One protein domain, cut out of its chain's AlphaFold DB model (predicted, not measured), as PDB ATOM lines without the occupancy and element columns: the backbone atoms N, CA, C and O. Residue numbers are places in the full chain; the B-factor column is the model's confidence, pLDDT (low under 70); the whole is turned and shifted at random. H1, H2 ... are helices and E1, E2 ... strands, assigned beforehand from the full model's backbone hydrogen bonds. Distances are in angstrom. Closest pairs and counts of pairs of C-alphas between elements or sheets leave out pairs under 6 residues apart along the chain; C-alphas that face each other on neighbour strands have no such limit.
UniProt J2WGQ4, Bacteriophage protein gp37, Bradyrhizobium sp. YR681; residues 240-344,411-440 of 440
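What this domain is: This is residues 240 to 344 and 411 to 440 of the 440 residues of the protein "Bacteriophage protein gp37" of Bradyrhizobium sp. YR681 (UniProt J2WGQ4). Little of this domain is regular structure: H1 packs over two parallel strands, E3 and E4, as a small core among long loops, with hairpin E1 E2 towards one end and short H2 towards the other. Residues 272 to 278 stick out freely. The 135 printed residues include two helices and four strands, in order E1 E2 E3 H1 E4 H2, class mixed, with only 38 residues in named elements. The whole is loose, radius of gyration of the C-alphas 17.7 A, spans 62 by 39 by 29 A.

Where its parts are: E3, residues 286 to 290, begins at C-alpha (-31.650, 5.388, 4.187). E4 is residues 318 to 323, 16.1 A; H1 302 to 314, 18.4 A; E1 253 to 257; E2 260 to 264. H2, residues 420 to 423, ends at C-alpha (-24.185, -16.707, 3.996).

How they stand to each other: E3, H1, E4 form a strand-helix-strand unit, parallel neighbour strands joined through a helix, its crossover right-handed; N 287 and O 318 are 2.9 A apart. The closest C-alphas of H1 and E4, Cys 312 and Phe 319, are 6.2 A apart. Hairpin E1 E2 is antiparallel, N 255 to O 262 2.8 A; both strands are apart from H1. In H1 every O i to N i+4 pair is within hydrogen-bond range; H2 is too short for one.

The domain as a whole: The farthest C-alphas, Asp 275 and Asp 333, are 62.1 A apart. Residues 345 to 410 are cut out, a 16.2 A gap between C-alphas 344 and 411. Links E2 to E3 and E3 to H1 are long. pLDDT is under 70 in 38 residues, among them 269 to 281.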
ATOM      1  N   SER A 240     -32.274   1.010  10.718       98.19
ATOM      2  CA  SER A 240     -31.551  -0.259  10.711       98.19
ATOM      3  C   SER A 240     -32.511  -1.372  11.094       98.19
ATOM      4  O   SER A 240     -32.764  -1.620  12.278       98.19
ATOM      5  N   LEU A 241     -33.026  -2.062  10.087       98.19
ATOM      6  CA  LEU A 241     -33.953  -3.170  10.234       98.19
ATOM      7  C   LEU A 241     -33.174  -4.457  10.543       98.19
ATOM      8  O   LEU A 241     -33.024  -5.346   9.704       98.19
ATOM      9  N   GLU A 242     -32.556  -4.477  11.731       93.06
ATOM     10  CA  GLU A 242     -31.574  -5.479  12.148       93.06
ATOM     11  C   GLU A 242     -31.650  -5.841  13.646       93.06
ATOM     12  O   GLU A 242     -31.573  -4.948  14.495       93.06
ATOM     13  N   PRO A 243     -31.663  -7.143  13.990       94.81
ATOM     14  CA  PRO A 243     -31.946  -8.245  13.069       94.81
ATOM     15  C   PRO A 243     -33.378  -8.126  12.524       94.81
ATOM     16  O   PRO A 243     -34.287  -7.793  13.281       94.81
ATOM     17  N   LEU A 244     -33.589  -8.410  11.237       94.75
ATOM     18  CA  LEU A 244     -34.941  -8.470  10.675       94.75
ATOM     19  C   LEU A 244     -35.623  -9.771  11.125       94.75
ATOM     20  O   LEU A 244     -35.245 -10.864  10.700       94.75
ATOM     21  N   LEU A 245     -36.603  -9.650  12.020       89.56
ATOM     22  CA  LEU A 245     -37.293 -10.767  12.678       89.56
ATOM     23  C   LEU A 245     -38.746 -10.938  12.221       89.56
ATOM     24  O   LEU A 245     -39.430 -11.848  12.688       89.56
ATOM     25  N   GLY A 246     -39.221 -10.075  11.329       85.25
ATOM     26  CA  GLY A 246     -40.541 -10.158  10.718       85.25
ATOM     27  C   GLY A 246     -40.636  -9.265   9.482       85.25
ATOM     28  O   GLY A 246     -39.716  -8.481   9.230       85.25
ATOM     29  N   PRO A 247     -41.731  -9.374   8.710       87.88
ATOM     30  CA  PRO A 247     -41.992  -8.444   7.624       87.88
ATOM     31  C   PRO A 247     -42.157  -7.025   8.182       87.88
ATOM     32  O   PRO A 247     -42.690  -6.837   9.280       87.88
ATOM     33  N   ILE A 248     -41.678  -6.052   7.412       91.94
ATOM     34  CA  ILE A 248     -41.891  -4.628   7.650       91.94
ATOM     35  C   ILE A 248     -42.355  -4.021   6.329       91.94
ATOM     36  O   ILE A 248     -41.729  -4.241   5.291       91.94
ATOM     37  N   ASP A 249     -43.450  -3.282   6.390       94.81
ATOM     38  CA  ASP A 249     -43.937  -2.413   5.339       94.81
ATOM     39  C   ASP A 249     -43.660  -0.962   5.741       94.81
ATOM     40  O   ASP A 249     -44.187  -0.475   6.741       94.81
ATOM     41  N   LEU A 250     -42.748  -0.306   5.022       95.25
ATOM     42  CA  LEU A 250     -42.404   1.100   5.233       95.25
ATOM     43  C   LEU A 250     -43.364   2.041   4.501       95.25
ATOM     44  O   LEU A 250     -43.335   3.237   4.775       95.25
ATOM     45  N   GLU A 251     -44.187   1.523   3.590       90.75
ATOM     46  CA  GLU A 251     -45.254   2.278   2.924       90.75
ATOM     47  C   GLU A 251     -46.525   2.317   3.789       90.75
ATOM     48  O   GLU A 251     -47.397   3.148   3.553       90.75
ATOM     49  N   ASP A 252     -46.596   1.467   4.821       89.06
ATOM     50  CA  ASP A 252     -47.722   1.357   5.750       89.06
ATOM     51  C   ASP A 252     -47.266   1.398   7.222       89.06
ATOM     52  O   ASP A 252     -47.239   0.393   7.943       89.06
ATOM     53  N   ILE A 253     -46.851   2.582   7.683       91.50
ATOM     54  CA  ILE A 253     -46.513   2.813   9.090       91.50
ATOM     55  C   ILE A 253     -47.754   3.252   9.855       91.50
ATOM     56  O   ILE A 253     -48.357   4.277   9.552       91.50
ATOM     57  N   VAL A 254     -48.079   2.505  10.913       86.88
ATOM     58  CA  VAL A 254     -49.219   2.810  11.783       86.88
ATOM     59  C   VAL A 254     -48.781   3.705  12.928       86.88
ATOM     60  O   VAL A 254     -47.873   3.380  13.699       86.88
ATOM     61  N   ARG A 255     -49.493   4.813  13.099       78.88
ATOM     62  CA  ARG A 255     -49.423   5.665  14.277       78.88
ATOM     63  C   ARG A 255     -50.703   5.509  15.089       78.88
ATOM     64  O   ARG A 255     -51.798   5.758  14.604       78.88
ATOM     65  N   HIS A 256     -50.547   5.199  16.370       71.00
ATOM     66  CA  HIS A 256     -51.650   5.258  17.327       71.00
ATOM     67  C   HIS A 256     -51.715   6.667  17.943       71.00
ATOM     68  O   HIS A 256     -50.800   7.073  18.668       71.00
ATOM     69  N   GLY A 257     -52.772   7.428  17.647       59.88
ATOM     70  CA  GLY A 257     -53.056   8.743  18.239       59.88
ATOM     71  C   GLY A 257     -54.536   8.864  18.595       59.88
ATOM     72  O   GLY A 257     -55.346   8.277  17.905       59.88
ATOM     73  N   ASP A 258     -54.888   9.537  19.697       58.59
ATOM     74  CA  ASP A 258     -56.252   9.943  20.118       58.59
ATOM     75  C   ASP A 258     -57.438   8.986  19.820       58.59
ATOM     76  O   ASP A 258     -58.584   9.414  19.699       58.59
ATOM     77  N   GLY A 259     -57.192   7.673  19.762       62.50
ATOM     78  CA  GLY A 259     -58.199   6.651  19.462       62.50
ATOM     79  C   GLY A 259     -58.394   6.298  17.978       62.50
ATOM     80  O   GLY A 259     -59.286   5.499  17.698       62.50
ATOM     81  N   CYS A 260     -57.588   6.828  17.052       67.12
ATOM     82  CA  CYS A 260     -57.525   6.424  15.642       67.12
ATOM     83  C   CYS A 260     -56.162   5.807  15.267       67.12
ATOM     84  O   CYS A 260     -55.135   6.037  15.917       67.12
ATOM     85  N   GLU A 261     -56.185   4.962  14.234       79.81
ATOM     86  CA  GLU A 261     -54.990   4.439  13.571       79.81
ATOM     87  C   GLU A 261     -54.773   5.253  12.298       79.81
ATOM     88  O   GLU A 261     -55.588   5.199  11.376       79.81
ATOM     89  N   ASP A 262     -53.692   6.029  12.278       82.50
ATOM     90  CA  ASP A 262     -53.284   6.786  11.101       82.50
ATOM     91  C   ASP A 262     -52.189   5.997  10.383       82.50
ATOM     92  O   ASP A 262     -51.197   5.603  11.003       82.50
ATOM     93  N   HIS A 263     -52.378   5.772   9.087       87.31
ATOM     94  CA  HIS A 263     -51.446   5.053   8.225       87.31
ATOM     95  C   HIS A 263     -50.755   6.046   7.295       87.31
ATOM     96  O   HIS A 263     -51.417   6.908   6.713       87.31
ATOM     97  N   HIS A 264     -49.437   5.934   7.145       87.94
ATOM     98  CA  HIS A 264     -48.682   6.768   6.213       87.94
ATOM     99  C   HIS A 264     -47.431   6.060   5.697       87.94
ATOM    100  O   HIS A 264     -46.846   5.216   6.384       87.94
ATOM    101  N   SER A 265     -46.974   6.467   4.512       91.19
ATOM    102  CA  SER A 265     -45.673   6.046   3.998       91.19
ATOM    103  C   SER A 265     -44.541   6.757   4.742       91.19
ATOM    104  O   SER A 265     -44.530   7.975   4.907       91.19
ATOM    105  N   ALA A 266     -43.539   6.003   5.193       92.25
ATOM    106  CA  ALA A 266     -42.294   6.566   5.715       92.25
ATOM    107  C   ALA A 266     -41.284   6.918   4.612       92.25
ATOM    108  O   ALA A 266     -40.259   7.548   4.901       92.25
ATOM    109  N   LEU A 267     -41.549   6.490   3.377       92.19
ATOM    110  CA  LEU A 267     -40.686   6.692   2.213       92.19
ATOM    111  C   LEU A 267     -41.160   7.855   1.333       92.19
ATOM    112  O   LEU A 267     -40.355   8.447   0.621       92.19
ATOM    113  N   GLU A 268     -42.437   8.224   1.430       85.69
ATOM    114  CA  GLU A 268     -43.048   9.317   0.674       85.69
ATOM    115  C   GLU A 268     -43.644  10.371   1.608       85.69
ATOM    116  O   GLU A 268     -43.992  10.105   2.758       85.69
ATOM    117  N   CYS A 269     -43.725  11.609   1.125       66.75
ATOM    118  CA  CYS A 269     -44.383  12.690   1.848       66.75
ATOM    119  C   CYS A 269     -45.826  12.805   1.344       66.75
ATOM    120  O   CYS A 269     -46.083  13.503   0.363       66.75
ATOM    121  N   ASP A 270     -46.761  12.133   2.014       56.00
ATOM    122  CA  ASP A 270     -48.189  12.195   1.693       56.00
ATOM    123  C   ASP A 270     -48.839  13.465   2.266       56.00
ATOM    124  O   ASP A 270     -49.626  13.401   3.208       56.00
ATOM    125  N   VAL A 271     -48.523  14.650   1.729       49.03
ATOM    126  CA  VAL A 271     -49.390  15.824   1.950       49.03
ATOM    127  C   VAL A 271     -49.348  16.822   0.796       49.03
ATOM    128  O   VAL A 271     -48.329  17.461   0.519       49.03
ATOM    129  N   ALA A 272     -50.509  17.004   0.162       40.59
ATOM    130  CA  ALA A 272     -50.848  18.237  -0.532       40.59
ATOM    131  C   ALA A 272     -50.856  19.389   0.487       40.59
ATOM    132  O   ALA A 272     -51.292  19.226   1.623       40.59
ATOM    133  N   ILE A 273     -50.338  20.542   0.074       41.62
ATOM    134  CA  ILE A 273     -50.252  21.758   0.883       41.62
ATOM    135  C   ILE A 273     -51.679  22.276   1.121       41.62
ATOM    136  O   ILE A 273     -52.197  23.029   0.300       41.62
ATOM    137  N   GLU A 274     -52.319  21.867   2.212       39.28
ATOM    138  CA  GLU A 274     -53.472  22.572   2.781       39.28
ATOM    139  C   GLU A 274     -53.086  23.090   4.176       39.28
ATOM    140  O   GLU A 274     -52.379  22.430   4.940       39.28
ATOM    141  N   ASP A 275     -53.443  24.347   4.423       43.75
ATOM    142  CA  ASP A 275     -52.710  25.371   5.185       43.75
ATOM    143  C   ASP A 275     -52.753  25.226   6.721       43.75
ATOM    144  O   ASP A 275     -52.376  26.139   7.461       43.75
ATOM    145  N   ASP A 276     -53.224  24.101   7.246       44.62
ATOM    146  CA  ASP A 276     -53.651  24.039   8.635       44.62
ATOM    147  C   ASP A 276     -53.945  22.606   9.087       44.62
ATOM    148  O   ASP A 276     -55.100  22.246   9.242       44.62
ATOM    149  N   GLN A 277     -52.906  21.794   9.333       40.50
ATOM    150  CA  GLN A 277     -52.674  21.032  10.580       40.50
ATOM    151  C   GLN A 277     -51.316  20.301  10.521       40.50
ATOM    152  O   GLN A 277     -50.846  19.844   9.484       40.50
ATOM    153  N   GLU A 278     -50.647  20.254  11.668       44.00
ATOM    154  CA  GLU A 278     -49.281  19.788  11.886       44.00
ATOM    155  C   GLU A 278     -49.037  18.351  11.396       44.00
ATOM    156  O   GLU A 278     -49.304  17.419  12.139       44.00
ATOM    157  N   PHE A 279     -48.441  18.147  10.218       42.50
ATOM    158  CA  PHE A 279     -47.492  17.046   9.997       42.50
ATOM    159  C   PHE A 279     -46.716  17.239   8.687       42.50
ATOM    160  O   PHE A 279     -47.166  16.908   7.599       42.50
ATOM    161  N   HIS A 280     -45.494  17.755   8.792       47.91
ATOM    162  CA  HIS A 280     -44.475  17.596   7.755       47.91
ATOM    163  C   HIS A 280     -43.579  16.436   8.194       47.91
ATOM    164  O   HIS A 280     -42.505  16.645   8.764       47.91
ATOM    165  N   GLY A 281     -44.077  15.205   8.056       56.03
ATOM    166  CA  GLY A 281     -43.293  14.012   8.366       56.03
ATOM    167  C   GLY A 281     -42.139  13.908   7.377       56.03
ATOM    168  O   GLY A 281     -42.360  13.689   6.194       56.03
ATOM    169  N   ALA A 282     -40.906  14.110   7.834       77.38
ATOM    170  CA  ALA A 282     -39.752  13.926   6.966       77.38
ATOM    171  C   ALA A 282     -39.635  12.456   6.535       77.38
ATOM    172  O   ALA A 282     -39.804  11.556   7.361       77.38
ATOM    173  N   VAL A 283     -39.324  12.222   5.263       90.25
ATOM    174  CA  VAL A 283     -39.093  10.881   4.711       90.25
ATOM    175  C   VAL A 283     -37.802  10.263   5.254       90.25
ATOM    176  O   VAL A 283     -36.919  10.964   5.763       90.25
ATOM    177  N   LEU A 284     -37.703   8.937   5.187       94.88
ATOM    178  CA  LEU A 284     -36.465   8.219   5.474       94.88
ATOM    179  C   LEU A 284     -35.476   8.392   4.320       94.88
ATOM    180  O   LEU A 284     -35.815   8.185   3.163       94.88
ATOM    181  N   ASP A 285     -34.225   8.705   4.644       95.94
ATOM    182  CA  ASP A 285     -33.172   8.878   3.642       95.94
ATOM    183  C   ASP A 285     -32.447   7.558   3.332       95.94
ATOM    184  O   ASP A 285     -31.843   7.402   2.269       95.94
ATOM    185  N   TRP A 286     -32.440   6.615   4.286       98.00
ATOM    186  CA  TRP A 286     -31.650   5.388   4.187       98.00
ATOM    187  C   TRP A 286     -32.241   4.215   4.975       98.00
ATOM    188  O   TRP A 286     -32.558   4.332   6.162       98.00
ATOM    189  N   VAL A 287     -32.316   3.054   4.327       98.56
ATOM    190  CA  VAL A 287     -32.798   1.796   4.901       98.56
ATOM    191  C   VAL A 287     -31.670   0.767   4.878       98.56
ATOM    192  O   VAL A 287     -31.160   0.402   3.820       98.56
ATOM    193  N   ILE A 288     -31.285   0.284   6.058       98.44
ATOM    194  CA  ILE A 288     -30.290  -0.777   6.242       98.44
ATOM    195  C   ILE A 288     -31.016  -2.047   6.676       98.44
ATOM    196  O   ILE A 288     -31.803  -2.002   7.620       98.44
ATOM    197  N   VAL A 289     -30.736  -3.183   6.037       98.12
ATOM    198  CA  VAL A 289     -31.384  -4.467   6.351       98.12
ATOM    199  C   VAL A 289     -30.358  -5.575   6.541       98.12
ATOM    200  O   VAL A 289     -29.401  -5.700   5.770       98.12
ATOM    201  N   GLY A 290     -30.586  -6.436   7.533       95.56
ATOM    202  CA  GLY A 290     -29.690  -7.548   7.813       95.56
ATOM    203  C   GLY A 290     -30.241  -8.597   8.778       95.56
ATOM    204  O   GLY A 290     -31.002  -8.314   9.705       95.56
ATOM    205  N   GLY A 291     -29.803  -9.837   8.566       93.19
ATOM    206  CA  GLY A 291     -30.121 -10.977   9.422       93.19
ATOM    207  C   GLY A 291     -29.287 -11.033  10.708       93.19
ATOM    208  O   GLY A 291     -28.225 -10.411  10.840       93.19
ATOM    209  N   GLU A 292     -29.760 -11.825  11.672       92.31
ATOM    210  CA  GLU A 292     -29.092 -12.006  12.962       92.31
ATOM    211  C   GLU A 292     -27.771 -12.780  12.817       92.31
ATOM    212  O   GLU A 292     -27.658 -13.721  12.035       92.31
ATOM    213  N   SER A 293     -26.743 -12.393  13.574       89.12
ATOM    214  CA  SER A 293     -25.433 -13.064  13.583       89.12
ATOM    215  C   SER A 293     -25.182 -13.807  14.893       89.12
ATOM    216  O   SER A 293     -25.713 -13.432  15.936       89.12
ATOM    217  N   GLY A 294     -24.286 -14.793  14.864       86.12
ATOM    218  CA  GLY A 294     -23.859 -15.553  16.037       86.12
ATOM    219  C   GLY A 294     -24.538 -16.916  16.158       86.12
ATOM    220  O   GLY A 294     -25.515 -17.214  15.495       86.12
ATOM    221  N   ASN A 295     -24.034 -17.760  17.055       79.62
ATOM    222  CA  ASN A 295     -24.420 -19.174  17.198       79.62
ATOM    223  C   ASN A 295     -25.898 -19.453  17.543       79.62
ATOM    224  O   ASN A 295     -26.307 -20.609  17.527       79.62
ATOM    225  N   ARG A 296     -26.679 -18.425  17.886       83.94
ATOM    226  CA  ARG A 296     -28.123 -18.507  18.155       83.94
ATOM    227  C   ARG A 296     -28.941 -17.648  17.188       83.94
ATOM    228  O   ARG A 296     -30.066 -17.283  17.514       83.94
ATOM    229  N   ALA A 297     -28.356 -17.289  16.044       84.19
ATOM    230  CA  ALA A 297     -28.973 -16.427  15.053       84.19
ATOM    231  C   ALA A 297     -30.314 -16.977  14.582       84.19
ATOM    232  O   ALA A 297     -30.416 -18.121  14.131       84.19
ATOM    233  N   ARG A 298     -31.328 -16.124  14.628       89.19
ATOM    234  CA  ARG A 298     -32.627 -16.409  14.044       89.19
ATOM    235  C   ARG A 298     -32.610 -16.187  12.525       89.19
ATOM    236  O   ARG A 298     -31.958 -15.254  12.051       89.19
ATOM    237  N   PRO A 299     -33.297 -17.052  11.770       83.56
ATOM    238  CA  PRO A 299     -33.444 -16.928  10.324       83.56
ATOM    239  C   PRO A 299     -34.295 -15.720   9.918       83.56
ATOM    240  O   PRO A 299     -35.290 -15.406  10.564       83.56
ATOM    241  N   MET A 300     -33.918 -15.091   8.804       85.06
ATOM    242  CA  MET A 300     -34.643 -13.997   8.150       85.06
ATOM    243  C   MET A 300     -35.264 -14.516   6.852       85.06
ATOM    244  O   MET A 300     -34.566 -15.154   6.061       85.06
ATOM    245  N   HIS A 301     -36.553 -14.250   6.624       82.75
ATOM    246  CA  HIS A 301     -37.208 -14.671   5.386       82.75
ATOM    247  C   HIS A 301     -36.681 -13.838   4.207       82.75
ATOM    248  O   HIS A 301     -36.664 -12.607   4.297       82.75
ATOM    249  N   PRO A 302     -36.315 -14.460   3.075       83.50
ATOM    250  CA  PRO A 302     -35.866 -13.733   1.890       83.50
ATOM    251  C   PRO A 302     -36.835 -12.678   1.364       83.50
ATOM    252  O   PRO A 302     -36.432 -11.565   1.047       83.50
ATOM    253  N   ASP A 303     -38.122 -13.008   1.302       79.69
ATOM    254  CA  ASP A 303     -39.130 -12.072   0.800       79.69
ATOM    255  C   ASP A 303     -39.300 -10.822   1.672       79.69
ATOM    256  O   ASP A 303     -39.693  -9.786   1.144       79.69
ATOM    257  N   TRP A 304     -38.949 -10.855   2.966       89.88
ATOM    258  CA  TRP A 304     -38.990  -9.645   3.797       89.88
ATOM    259  C   TRP A 304     -37.946  -8.624   3.335       89.88
ATOM    260  O   TRP A 304     -38.262  -7.454   3.148       89.88
ATOM    261  N   VAL A 305     -36.707  -9.065   3.094       92.19
ATOM    262  CA  VAL A 305     -35.640  -8.170   2.624       92.19
ATOM    263  C   VAL A 305     -35.835  -7.749   1.165       92.19
ATOM    264  O   VAL A 305     -35.547  -6.605   0.825       92.19
ATOM    265  N   ARG A 306     -36.367  -8.633   0.310       88.50
ATOM    266  CA  ARG A 306     -36.728  -8.276  -1.072       88.50
ATOM    267  C   ARG A 306     -37.851  -7.250  -1.114       88.50
ATOM    268  O   ARG A 306     -37.721  -6.270  -1.830       88.50
ATOM    269  N   GLY A 307     -38.891  -7.427  -0.297       87.69
ATOM    270  CA  GLY A 307     -39.975  -6.453  -0.174       87.69
ATOM    271  C   GLY A 307     -39.461  -5.076   0.242       87.69
ATOM    272  O   GLY A 307     -39.801  -4.087  -0.394       87.69
ATOM    273  N   LEU A 308     -38.563  -5.012   1.229       95.62
ATOM    274  CA  LEU A 308     -37.931  -3.756   1.649       95.62
ATOM    275  C   LEU A 308     -37.067  -3.125   0.550       95.62
ATOM    276  O   LEU A 308     -37.110  -1.910   0.371       95.62
ATOM    277  N   ARG A 309     -36.306  -3.929  -0.206       95.81
ATOM    278  CA  ARG A 309     -35.571  -3.447  -1.385       95.81
ATOM    279  C   ARG A 309     -36.534  -2.838  -2.404       95.81
ATOM    280  O   ARG A 309     -36.285  -1.734  -2.865       95.81
ATOM    281  N   ASP A 310     -37.611  -3.544  -2.737       93.69
ATOM    282  CA  ASP A 310     -38.573  -3.130  -3.764       93.69
ATOM    283  C   ASP A 310     -39.371  -1.887  -3.336       93.69
ATOM    284  O   ASP A 310     -39.684  -1.041  -4.168       93.69
ATOM    285  N   GLN A 311     -39.676  -1.739  -2.042       94.25
ATOM    286  CA  GLN A 311     -40.198  -0.490  -1.474       94.25
ATOM    287  C   GLN A 311     -39.182   0.650  -1.643       94.25
ATOM    288  O   GLN A 311     -39.530   1.716  -2.133       94.25
ATOM    289  N   CYS A 312     -37.906   0.444  -1.309       96.44
ATOM    290  CA  CYS A 312     -36.899   1.500  -1.453       96.44
ATOM    291  C   CYS A 312     -36.659   1.903  -2.917       96.44
ATOM    292  O   CYS A 312     -36.537   3.090  -3.201       96.44
ATOM    293  N   ASP A 313     -36.613   0.930  -3.832       94.81
ATOM    294  CA  ASP A 313     -36.415   1.152  -5.270       94.81
ATOM    295  C   ASP A 313     -37.559   1.976  -5.880       94.81
ATOM    296  O   ASP A 313     -37.309   2.952  -6.585       94.81
ATOM    297  N   ARG A 314     -38.814   1.650  -5.532       93.38
ATOM    298  CA  ARG A 314     -39.995   2.414  -5.976       93.38
ATOM    299  C   ARG A 314     -39.980   3.871  -5.510       93.38
ATOM    300  O   ARG A 314     -40.457   4.728  -6.246       93.38
ATOM    301  N   ASN A 315     -39.412   4.139  -4.333       92.12
ATOM    302  CA  ASN A 315     -39.444   5.445  -3.671       92.12
ATOM    303  C   ASN A 315     -38.104   6.217  -3.737       92.12
ATOM    304  O   ASN A 315     -37.900   7.148  -2.961       92.12
ATOM    305  N   ASP A 316     -37.151   5.818  -4.598       92.94
ATOM    306  CA  ASP A 316     -35.785   6.394  -4.699       92.94
ATOM    307  C   ASP A 316     -35.076   6.559  -3.332       92.94
ATOM    308  O   ASP A 316     -34.315   7.500  -3.090       92.94
ATOM    309  N   THR A 317     -35.328   5.633  -2.404       95.31
ATOM    310  CA  THR A 317     -34.719   5.642  -1.068       95.31
ATOM    311  C   THR A 317     -33.446   4.803  -1.069       95.31
ATOM    312  O   THR A 317     -33.414   3.688  -1.591       95.31
ATOM    313  N   ALA A 318     -32.368   5.296  -0.448       97.62
ATOM    314  CA  ALA A 318     -31.124   4.536  -0.400       97.62
ATOM    315  C   ALA A 318     -31.319   3.216   0.370       97.62
ATOM    316  O   ALA A 318     -31.733   3.212   1.530       97.62
ATOM    317  N   PHE A 319     -30.948   2.101  -0.256       98.19
ATOM    318  CA  PHE A 319     -31.044   0.761   0.319       98.19
ATOM    319  C   PHE A 319     -29.663   0.120   0.514       98.19
ATOM    320  O   PHE A 319     -28.846   0.046  -0.410       98.19
ATOM    321  N   PHE A 320     -29.402  -0.372   1.726       98.12
ATOM    322  CA  PHE A 320     -28.183  -1.094   2.078       98.12
ATOM    323  C   PHE A 320     -28.522  -2.473   2.642       98.12
ATOM    324  O   PHE A 320     -29.044  -2.603   3.749       98.12
ATOM    325  N   PHE A 321     -28.156  -3.523   1.915       97.06
ATOM    326  CA  PHE A 321     -28.237  -4.883   2.425       97.06
ATOM    327  C   PHE A 321     -26.917  -5.277   3.080       97.06
ATOM    328  O   PHE A 321     -25.899  -5.471   2.416       97.06
ATOM    329  N   LYS A 322     -26.931  -5.427   4.403       94.44
ATOM    330  CA  LYS A 322     -25.718  -5.718   5.165       94.44
ATOM    331  C   LYS A 322     -25.281  -7.170   5.030       94.44
ATOM    332  O   LYS A 322     -24.120  -7.431   4.714       94.44
ATOM    333  N   GLN A 323     -26.171  -8.110   5.353       92.88
ATOM    334  CA  GLN A 323     -25.878  -9.548   5.360       92.88
ATOM    335  C   GLN A 323     -27.130 -10.392   5.631       92.88
ATOM    336  O   GLN A 323     -28.086  -9.936   6.255       92.88
ATOM    337  N   TRP A 324     -27.051 -11.682   5.306       91.31
ATOM    338  CA  TRP A 324     -28.057 -12.680   5.689       91.31
ATOM    339  C   TRP A 324     -27.950 -13.178   7.140       91.31
ATOM    340  O   TRP A 324     -28.852 -13.853   7.636       91.31
ATOM    341  N   GLY A 325     -26.856 -12.864   7.840       91.06
ATOM    342  CA  GLY A 325     -26.581 -13.419   9.164       91.06
ATOM    343  C   GLY A 325     -25.890 -14.780   9.072       91.06
ATOM    344  O   GLY A 325     -24.874 -14.899   8.395       91.06
ATOM    345  N   GLU A 326     -26.408 -15.803   9.758       85.62
ATOM    346  CA  GLU A 326     -25.875 -17.185   9.702       85.62
ATOM    347  C   GLU A 326     -26.606 -18.102   8.701       85.62
ATOM    348  O   GLU A 326     -26.216 -19.259   8.495       85.62
ATOM    349  N   TRP A 327     -27.669 -17.589   8.083       85.75
ATOM    350  CA  TRP A 327     -28.575 -18.340   7.219       85.75
ATOM    351  C   TRP A 327     -28.338 -17.992   5.754       85.75
ATOM    352  O   TRP A 327     -27.913 -16.889   5.436       85.75
ATOM    353  N   GLY A 328     -28.585 -18.935   4.854       77.38
ATOM    354  CA  GLY A 328     -28.442 -18.727   3.419       77.38
ATOM    355  C   GLY A 328     -29.471 -19.530   2.645       77.38
ATOM    356  O   GLY A 328     -30.029 -20.503   3.156       77.38
ATOM    357  N   MET A 329     -29.713 -19.114   1.408       71.00
ATOM    358  CA  MET A 329     -30.610 -19.822   0.500       71.00
ATOM    359  C   MET A 329     -30.121 -21.253   0.253       71.00
ATOM    360  O   MET A 329     -28.908 -21.463   0.134       71.00
ATOM    361  N   PRO A 330     -31.031 -22.237   0.147       62.38
ATOM    362  CA  PRO A 330     -30.678 -23.545  -0.371       62.38
ATOM    363  C   PRO A 330     -30.100 -23.377  -1.776       62.38
ATOM    364  O   PRO A 330     -30.655 -22.662  -2.612       62.38
ATOM    365  N   THR A 331     -28.972 -24.029  -2.020       57.56
ATOM    366  CA  THR A 331     -28.453 -24.197  -3.373       57.56
ATOM    367  C   THR A 331     -28.866 -25.569  -3.880       57.56
ATOM    368  O   THR A 331     -28.840 -26.524  -3.100       57.56
ATOM    369  N   ASP A 332     -29.205 -25.679  -5.160       54.00
ATOM    370  CA  ASP A 332     -29.326 -26.975  -5.824       54.00
ATOM    371  C   ASP A 332     -27.956 -27.693  -5.866       54.00
ATOM    372  O   ASP A 332     -26.915 -27.135  -5.492       54.00
ATOM    373  N   ASP A 333     -27.939 -28.944  -6.335       44.72
ATOM    374  CA  ASP A 333     -26.714 -29.753  -6.467       44.72
ATOM    375  C   ASP A 333     -25.680 -29.143  -7.443       44.72
ATOM    376  O   ASP A 333     -24.532 -29.590  -7.496       44.72
ATOM    377  N   LEU A 334     -26.069 -28.114  -8.202       43.47
ATOM    378  CA  LEU A 334     -25.238 -27.366  -9.147       43.47
ATOM    379  C   LEU A 334     -24.744 -26.028  -8.565       43.47
ATOM    380  O   LEU A 334     -23.974 -25.325  -9.219       43.47
ATOM    381  N   GLY A 335     -25.134 -25.684  -7.334       47.09
ATOM    382  CA  GLY A 335     -24.761 -24.439  -6.669       47.09
ATOM    383  C   GLY A 335     -25.635 -23.234  -7.032       47.09
ATOM    384  O   GLY A 335     -25.328 -22.125  -6.590       47.09
ATOM    385  N   ASN A 336     -26.710 -23.418  -7.800       47.28
ATOM    386  CA  ASN A 336     -27.661 -22.360  -8.126       47.28
ATOM    387  C   ASN A 336     -28.637 -22.149  -6.968       47.28
ATOM    388  O   ASN A 336     -29.010 -23.094  -6.278       47.28
ATOM    389  N   LEU A 337     -29.073 -20.909  -6.757       54.94
ATOM    390  CA  LEU A 337     -30.092 -20.573  -5.762       54.94
ATOM    391  C   LEU A 337     -31.413 -21.279  -6.124       54.94
ATOM    392  O   LEU A 337     -32.028 -20.944  -7.132       54.94
ATOM    393  N   ASP A 338     -31.861 -22.232  -5.305       47.03
ATOM    394  CA  ASP A 338     -33.037 -23.085  -5.571       47.03
ATOM    395  C   ASP A 338     -34.366 -22.418  -5.151       47.03
ATOM    396  O   ASP A 338     -35.340 -23.091  -4.812       47.03
ATOM    397  N   TRP A 339     -34.428 -21.079  -5.135       54.38
ATOM    398  CA  TRP A 339     -35.651 -20.348  -4.787       54.38
ATOM    399  C   TRP A 339     -36.006 -19.266  -5.813       54.38
ATOM    400  O   TRP A 339     -35.505 -18.137  -5.716       54.38
ATOM    401  N   PRO A 340     -36.890 -19.570  -6.782       47.16
ATOM    402  CA  PRO A 340     -37.515 -18.544  -7.598       47.16
ATOM    403  C   PRO A 340     -38.461 -17.716  -6.719       47.16
ATOM    404  O   PRO A 340     -39.299 -18.254  -6.003       47.16
ATOM    405  N   TYR A 341     -38.311 -16.394  -6.759       43.19
ATOM    406  CA  TYR A 341     -39.292 -15.462  -6.209       43.19
ATOM    407  C   TYR A 341     -40.688 -15.803  -6.756       43.19
ATOM    408  O   TYR A 341     -40.859 -15.858  -7.975       43.19
ATOM    409  N   HIS A 342     -41.669 -16.037  -5.881       40.62
ATOM    410  CA  HIS A 342     -43.064 -16.222  -6.280       40.62
ATOM    411  C   HIS A 342     -43.956 -15.303  -5.431       40.62
ATOM    412  O   HIS A 342     -43.914 -15.397  -4.202       40.62
ATOM    413  N   PRO A 343     -44.762 -14.428  -6.053       37.66
ATOM    414  CA  PRO A 343     -45.525 -13.393  -5.348       37.66
ATOM    415  C   PRO A 343     -46.647 -13.926  -4.433       37.66
ATOM    416  O   PRO A 343     -47.086 -13.202  -3.544       37.66
ATOM    417  N   ASP A 344     -47.052 -15.192  -4.588       37.88
ATOM    418  CA  ASP A 344     -48.222 -15.794  -3.919       37.88
ATOM    419  C   ASP A 344     -47.876 -16.787  -2.788       37.88
ATOM    420  O   ASP A 344     -48.721 -17.583  -2.372       37.88
ATOM    421  N   ALA A 411     -41.151 -30.574   2.022       38.47
ATOM    422  CA  ALA A 411     -41.263 -29.122   1.990       38.47
ATOM    423  C   ALA A 411     -39.837 -28.551   2.066       38.47
ATOM    424  O   ALA A 411     -39.121 -28.793   3.040       38.47
ATOM    425  N   ARG A 412     -39.385 -27.878   1.003       46.94
ATOM    426  CA  ARG A 412     -38.053 -27.266   0.932       46.94
ATOM    427  C   ARG A 412     -37.981 -26.106   1.934       46.94
ATOM    428  O   ARG A 412     -38.837 -25.229   1.907       46.94
ATOM    429  N   ALA A 413     -36.979 -26.102   2.815       48.94
ATOM    430  CA  ALA A 413     -36.699 -24.962   3.694       48.94
ATOM    431  C   ALA A 413     -36.370 -23.726   2.844       48.94
ATOM    432  O   ALA A 413     -35.533 -23.848   1.955       48.94
ATOM    433  N   ALA A 414     -36.931 -22.545   3.127       59.12
ATOM    434  CA  ALA A 414     -36.579 -21.347   2.347       59.12
ATOM    435  C   ALA A 414     -35.154 -20.831   2.644       59.12
ATOM    436  O   ALA A 414     -34.557 -20.139   1.826       59.12
ATOM    437  N   VAL A 415     -34.585 -21.186   3.803       72.00
ATOM    438  CA  VAL A 415     -33.189 -20.910   4.187       72.00
ATOM    439  C   VAL A 415     -32.618 -22.065   5.008       72.00
ATOM    440  O   VAL A 415     -33.346 -22.797   5.678       72.00
ATOM    441  N   THR A 416     -31.295 -22.211   5.004       74.81
ATOM    442  CA  THR A 416     -30.562 -23.202   5.805       74.81
ATOM    443  C   THR A 416     -29.403 -22.555   6.556       74.81
ATOM    444  O   THR A 416     -28.885 -21.513   6.150       74.81
ATOM    445  N   TRP A 417     -28.995 -23.154   7.677       79.94
ATOM    446  CA  TRP A 417     -27.825 -22.688   8.415       79.94
ATOM    447  C   TRP A 417     -26.558 -23.003   7.622       79.94
ATOM    448  O   TRP A 417     -26.183 -24.166   7.463       79.94
ATOM    449  N   VAL A 418     -25.874 -21.964   7.153       81.81
ATOM    450  CA  VAL A 418     -24.648 -22.091   6.348       81.81
ATOM    451  C   VAL A 418     -23.434 -21.463   7.031       81.81
ATOM    452  O   VAL A 418     -22.298 -21.714   6.623       81.81
ATOM    453  N   GLY A 419     -23.666 -20.681   8.088       81.69
ATOM    454  CA  GLY A 419     -22.660 -19.899   8.791       81.69
ATOM    455  C   GLY A 419     -22.312 -18.597   8.063       81.69
ATOM    456  O   GLY A 419     -22.300 -18.530   6.832       81.69
ATOM    457  N   LYS A 420     -21.956 -17.563   8.829       85.31
ATOM    458  CA  LYS A 420     -21.774 -16.181   8.356       85.31
ATOM    459  C   LYS A 420     -20.895 -16.037   7.117       85.31
ATOM    460  O   LYS A 420     -21.233 -15.306   6.191       85.31
ATOM    461  N   LYS A 421     -19.763 -16.748   7.073       85.12
ATOM    462  CA  LYS A 421     -18.826 -16.665   5.940       85.12
ATOM    463  C   LYS A 421     -19.463 -17.133   4.625       85.12
ATOM    464  O   LYS A 421     -19.158 -16.560   3.587       85.12
ATOM    465  N   LYS A 422     -20.301 -18.174   4.669       83.56
ATOM    466  CA  LYS A 422     -20.960 -18.737   3.482       83.56
ATOM    467  C   LYS A 422     -22.256 -17.997   3.148       83.56
ATOM    468  O   LYS A 422     -22.568 -17.869   1.973       83.56
ATOM    469  N   ALA A 423     -22.966 -17.496   4.159       84.81
ATOM    470  CA  ALA A 423     -24.185 -16.707   3.996       84.81
ATOM    471  C   ALA A 423     -23.949 -15.457   3.128       84.81
ATOM    472  O   ALA A 423     -24.736 -15.157   2.235       84.81
ATOM    473  N   GLY A 424     -22.822 -14.768   3.338       85.75
ATOM    474  CA  GLY A 424     -22.414 -13.640   2.501       85.75
ATOM    475  C   GLY A 424     -23.368 -12.441   2.572       85.75
ATOM    476  O   GLY A 424     -24.145 -12.285   3.518       85.75
ATOM    477  N   ARG A 425     -23.270 -11.562   1.567       89.56
ATOM    478  CA  ARG A 425     -24.021 -10.294   1.481       89.56
ATOM    479  C   ARG A 425     -24.688 -10.039   0.130       89.56
ATOM    480  O   ARG A 425     -25.079  -8.915  -0.154       89.56
ATOM    481  N   LEU A 426     -24.752 -11.050  -0.730       89.19
ATOM    482  CA  LEU A 426     -25.426 -10.901  -2.015       89.19
ATOM    483  C   LEU A 426     -26.924 -11.087  -1.805       89.19
ATOM    484  O   LEU A 426     -27.343 -12.125  -1.291       89.19
ATOM    485  N   LEU A 427     -27.715 -10.103  -2.216       86.94
ATOM    486  CA  LEU A 427     -29.166 -10.204  -2.325       86.94
ATOM    487  C   LEU A 427     -29.506 -10.286  -3.811       86.94
ATOM    488  O   LEU A 427     -29.179  -9.381  -4.577       86.94
ATOM    489  N   ASP A 428     -30.109 -11.406  -4.210       84.12
ATOM    490  CA  ASP A 428     -30.440 -11.717  -5.608       84.12
ATOM    491  C   ASP A 428     -29.236 -11.591  -6.557       84.12
ATOM    492  O   ASP A 428     -29.318 -11.075  -7.667       84.12
ATOM    493  N   GLY A 429     -28.078 -12.066  -6.087       83.81
ATOM    494  CA  GLY A 429     -26.832 -12.098  -6.858       83.81
ATOM    495  C   GLY A 429     -26.072 -10.770  -6.929       83.81
ATOM    496  O   GLY A 429     -24.978 -10.750  -7.488       83.81
ATOM    497  N   ALA A 430     -26.588  -9.693  -6.332       88.06
ATOM    498  CA  ALA A 430     -25.958  -8.374  -6.338       88.06
ATOM    499  C   ALA A 430     -25.657  -7.864  -4.921       88.06
ATOM    500  O   ALA A 430     -26.311  -8.239  -3.945       88.06
ATOM    501  N   GLU A 431     -24.656  -6.991  -4.805       93.00
ATOM    502  CA  GLU A 431     -24.471  -6.188  -3.598       93.00
ATOM    503  C   GLU A 431     -25.385  -4.962  -3.644       93.00
ATOM    504  O   GLU A 431     -25.486  -4.295  -4.672       93.00
ATOM    505  N   HIS A 432     -25.992  -4.629  -2.507       95.38
ATOM    506  CA  HIS A 432     -26.804  -3.424  -2.346       95.38
ATOM    507  C   HIS A 432     -26.145  -2.549  -1.284       95.38
ATOM    508  O   HIS A 432     -26.265  -2.828  -0.095       95.38
ATOM    509  N   ASN A 433     -25.396  -1.534  -1.716       96.44
ATOM    510  CA  ASN A 433     -24.539  -0.717  -0.848       96.44
ATOM    511  C   ASN A 433     -24.864   0.787  -0.937       96.44
ATOM    512  O   ASN A 433     -23.960   1.615  -0.789       96.44
ATOM    513  N   ALA A 434     -26.106   1.164  -1.257       96.25
ATOM    514  CA  ALA A 434     -26.439   2.574  -1.432       96.25
ATOM    515  C   ALA A 434     -26.318   3.339  -0.103       96.25
ATOM    516  O   ALA A 434     -26.547   2.791   0.978       96.25
ATOM    517  N   PHE A 435     -25.953   4.617  -0.200       95.06
ATOM    518  CA  PHE A 435     -25.882   5.568   0.909       95.06
ATOM    519  C   PHE A 435     -26.757   6.783   0.582       95.06
ATOM    520  O   PHE A 435     -26.889   7.121  -0.599       95.06
ATOM    521  N   PRO A 436     -27.324   7.460   1.596       93.25
ATOM    522  CA  PRO A 436     -28.162   8.626   1.378       93.25
ATOM    523  C   PRO A 436     -27.346   9.782   0.803       93.25
ATOM    524  O   PRO A 436     -26.152   9.941   1.089       93.25
ATOM    525  N   LYS A 437     -28.012  10.630   0.022       84.88
ATOM    526  CA  LYS A 437     -27.466  11.930  -0.369       84.88
ATOM    527  C   LYS A 437     -27.514  12.840   0.862       84.88
ATOM    528  O   LYS A 437     -28.543  12.936   1.516       84.88
ATOM    529  N   VAL A 438     -26.406  13.498   1.195       75.62
ATOM    530  CA  VAL A 438     -26.393  14.483   2.290       75.62
ATOM    531  C   VAL A 438     -26.961  15.795   1.750       75.62
ATOM    532  O   VAL A 438     -26.457  16.258   0.722       75.62
ATOM    533  N   PRO A 439     -27.969  16.402   2.399       62.69
ATOM    534  CA  PRO A 439     -28.419  17.741   2.039       62.69
ATOM    535  C   PRO A 439     -27.241  18.723   2.116       62.69
ATOM    536  O   PRO A 439     -26.504  18.721   3.106       62.69
ATOM    537  N   GLY A 440     -27.029  19.482   1.037       48.28
ATOM    538  CA  GLY A 440     -25.894  20.402   0.868       48.28
ATOM    539  C   GLY A 440     -25.926  21.630   1.764       48.28
ATOM    540  O   GLY A 440     -27.033  22.024   2.198       48.28
TER     541      GLY A 440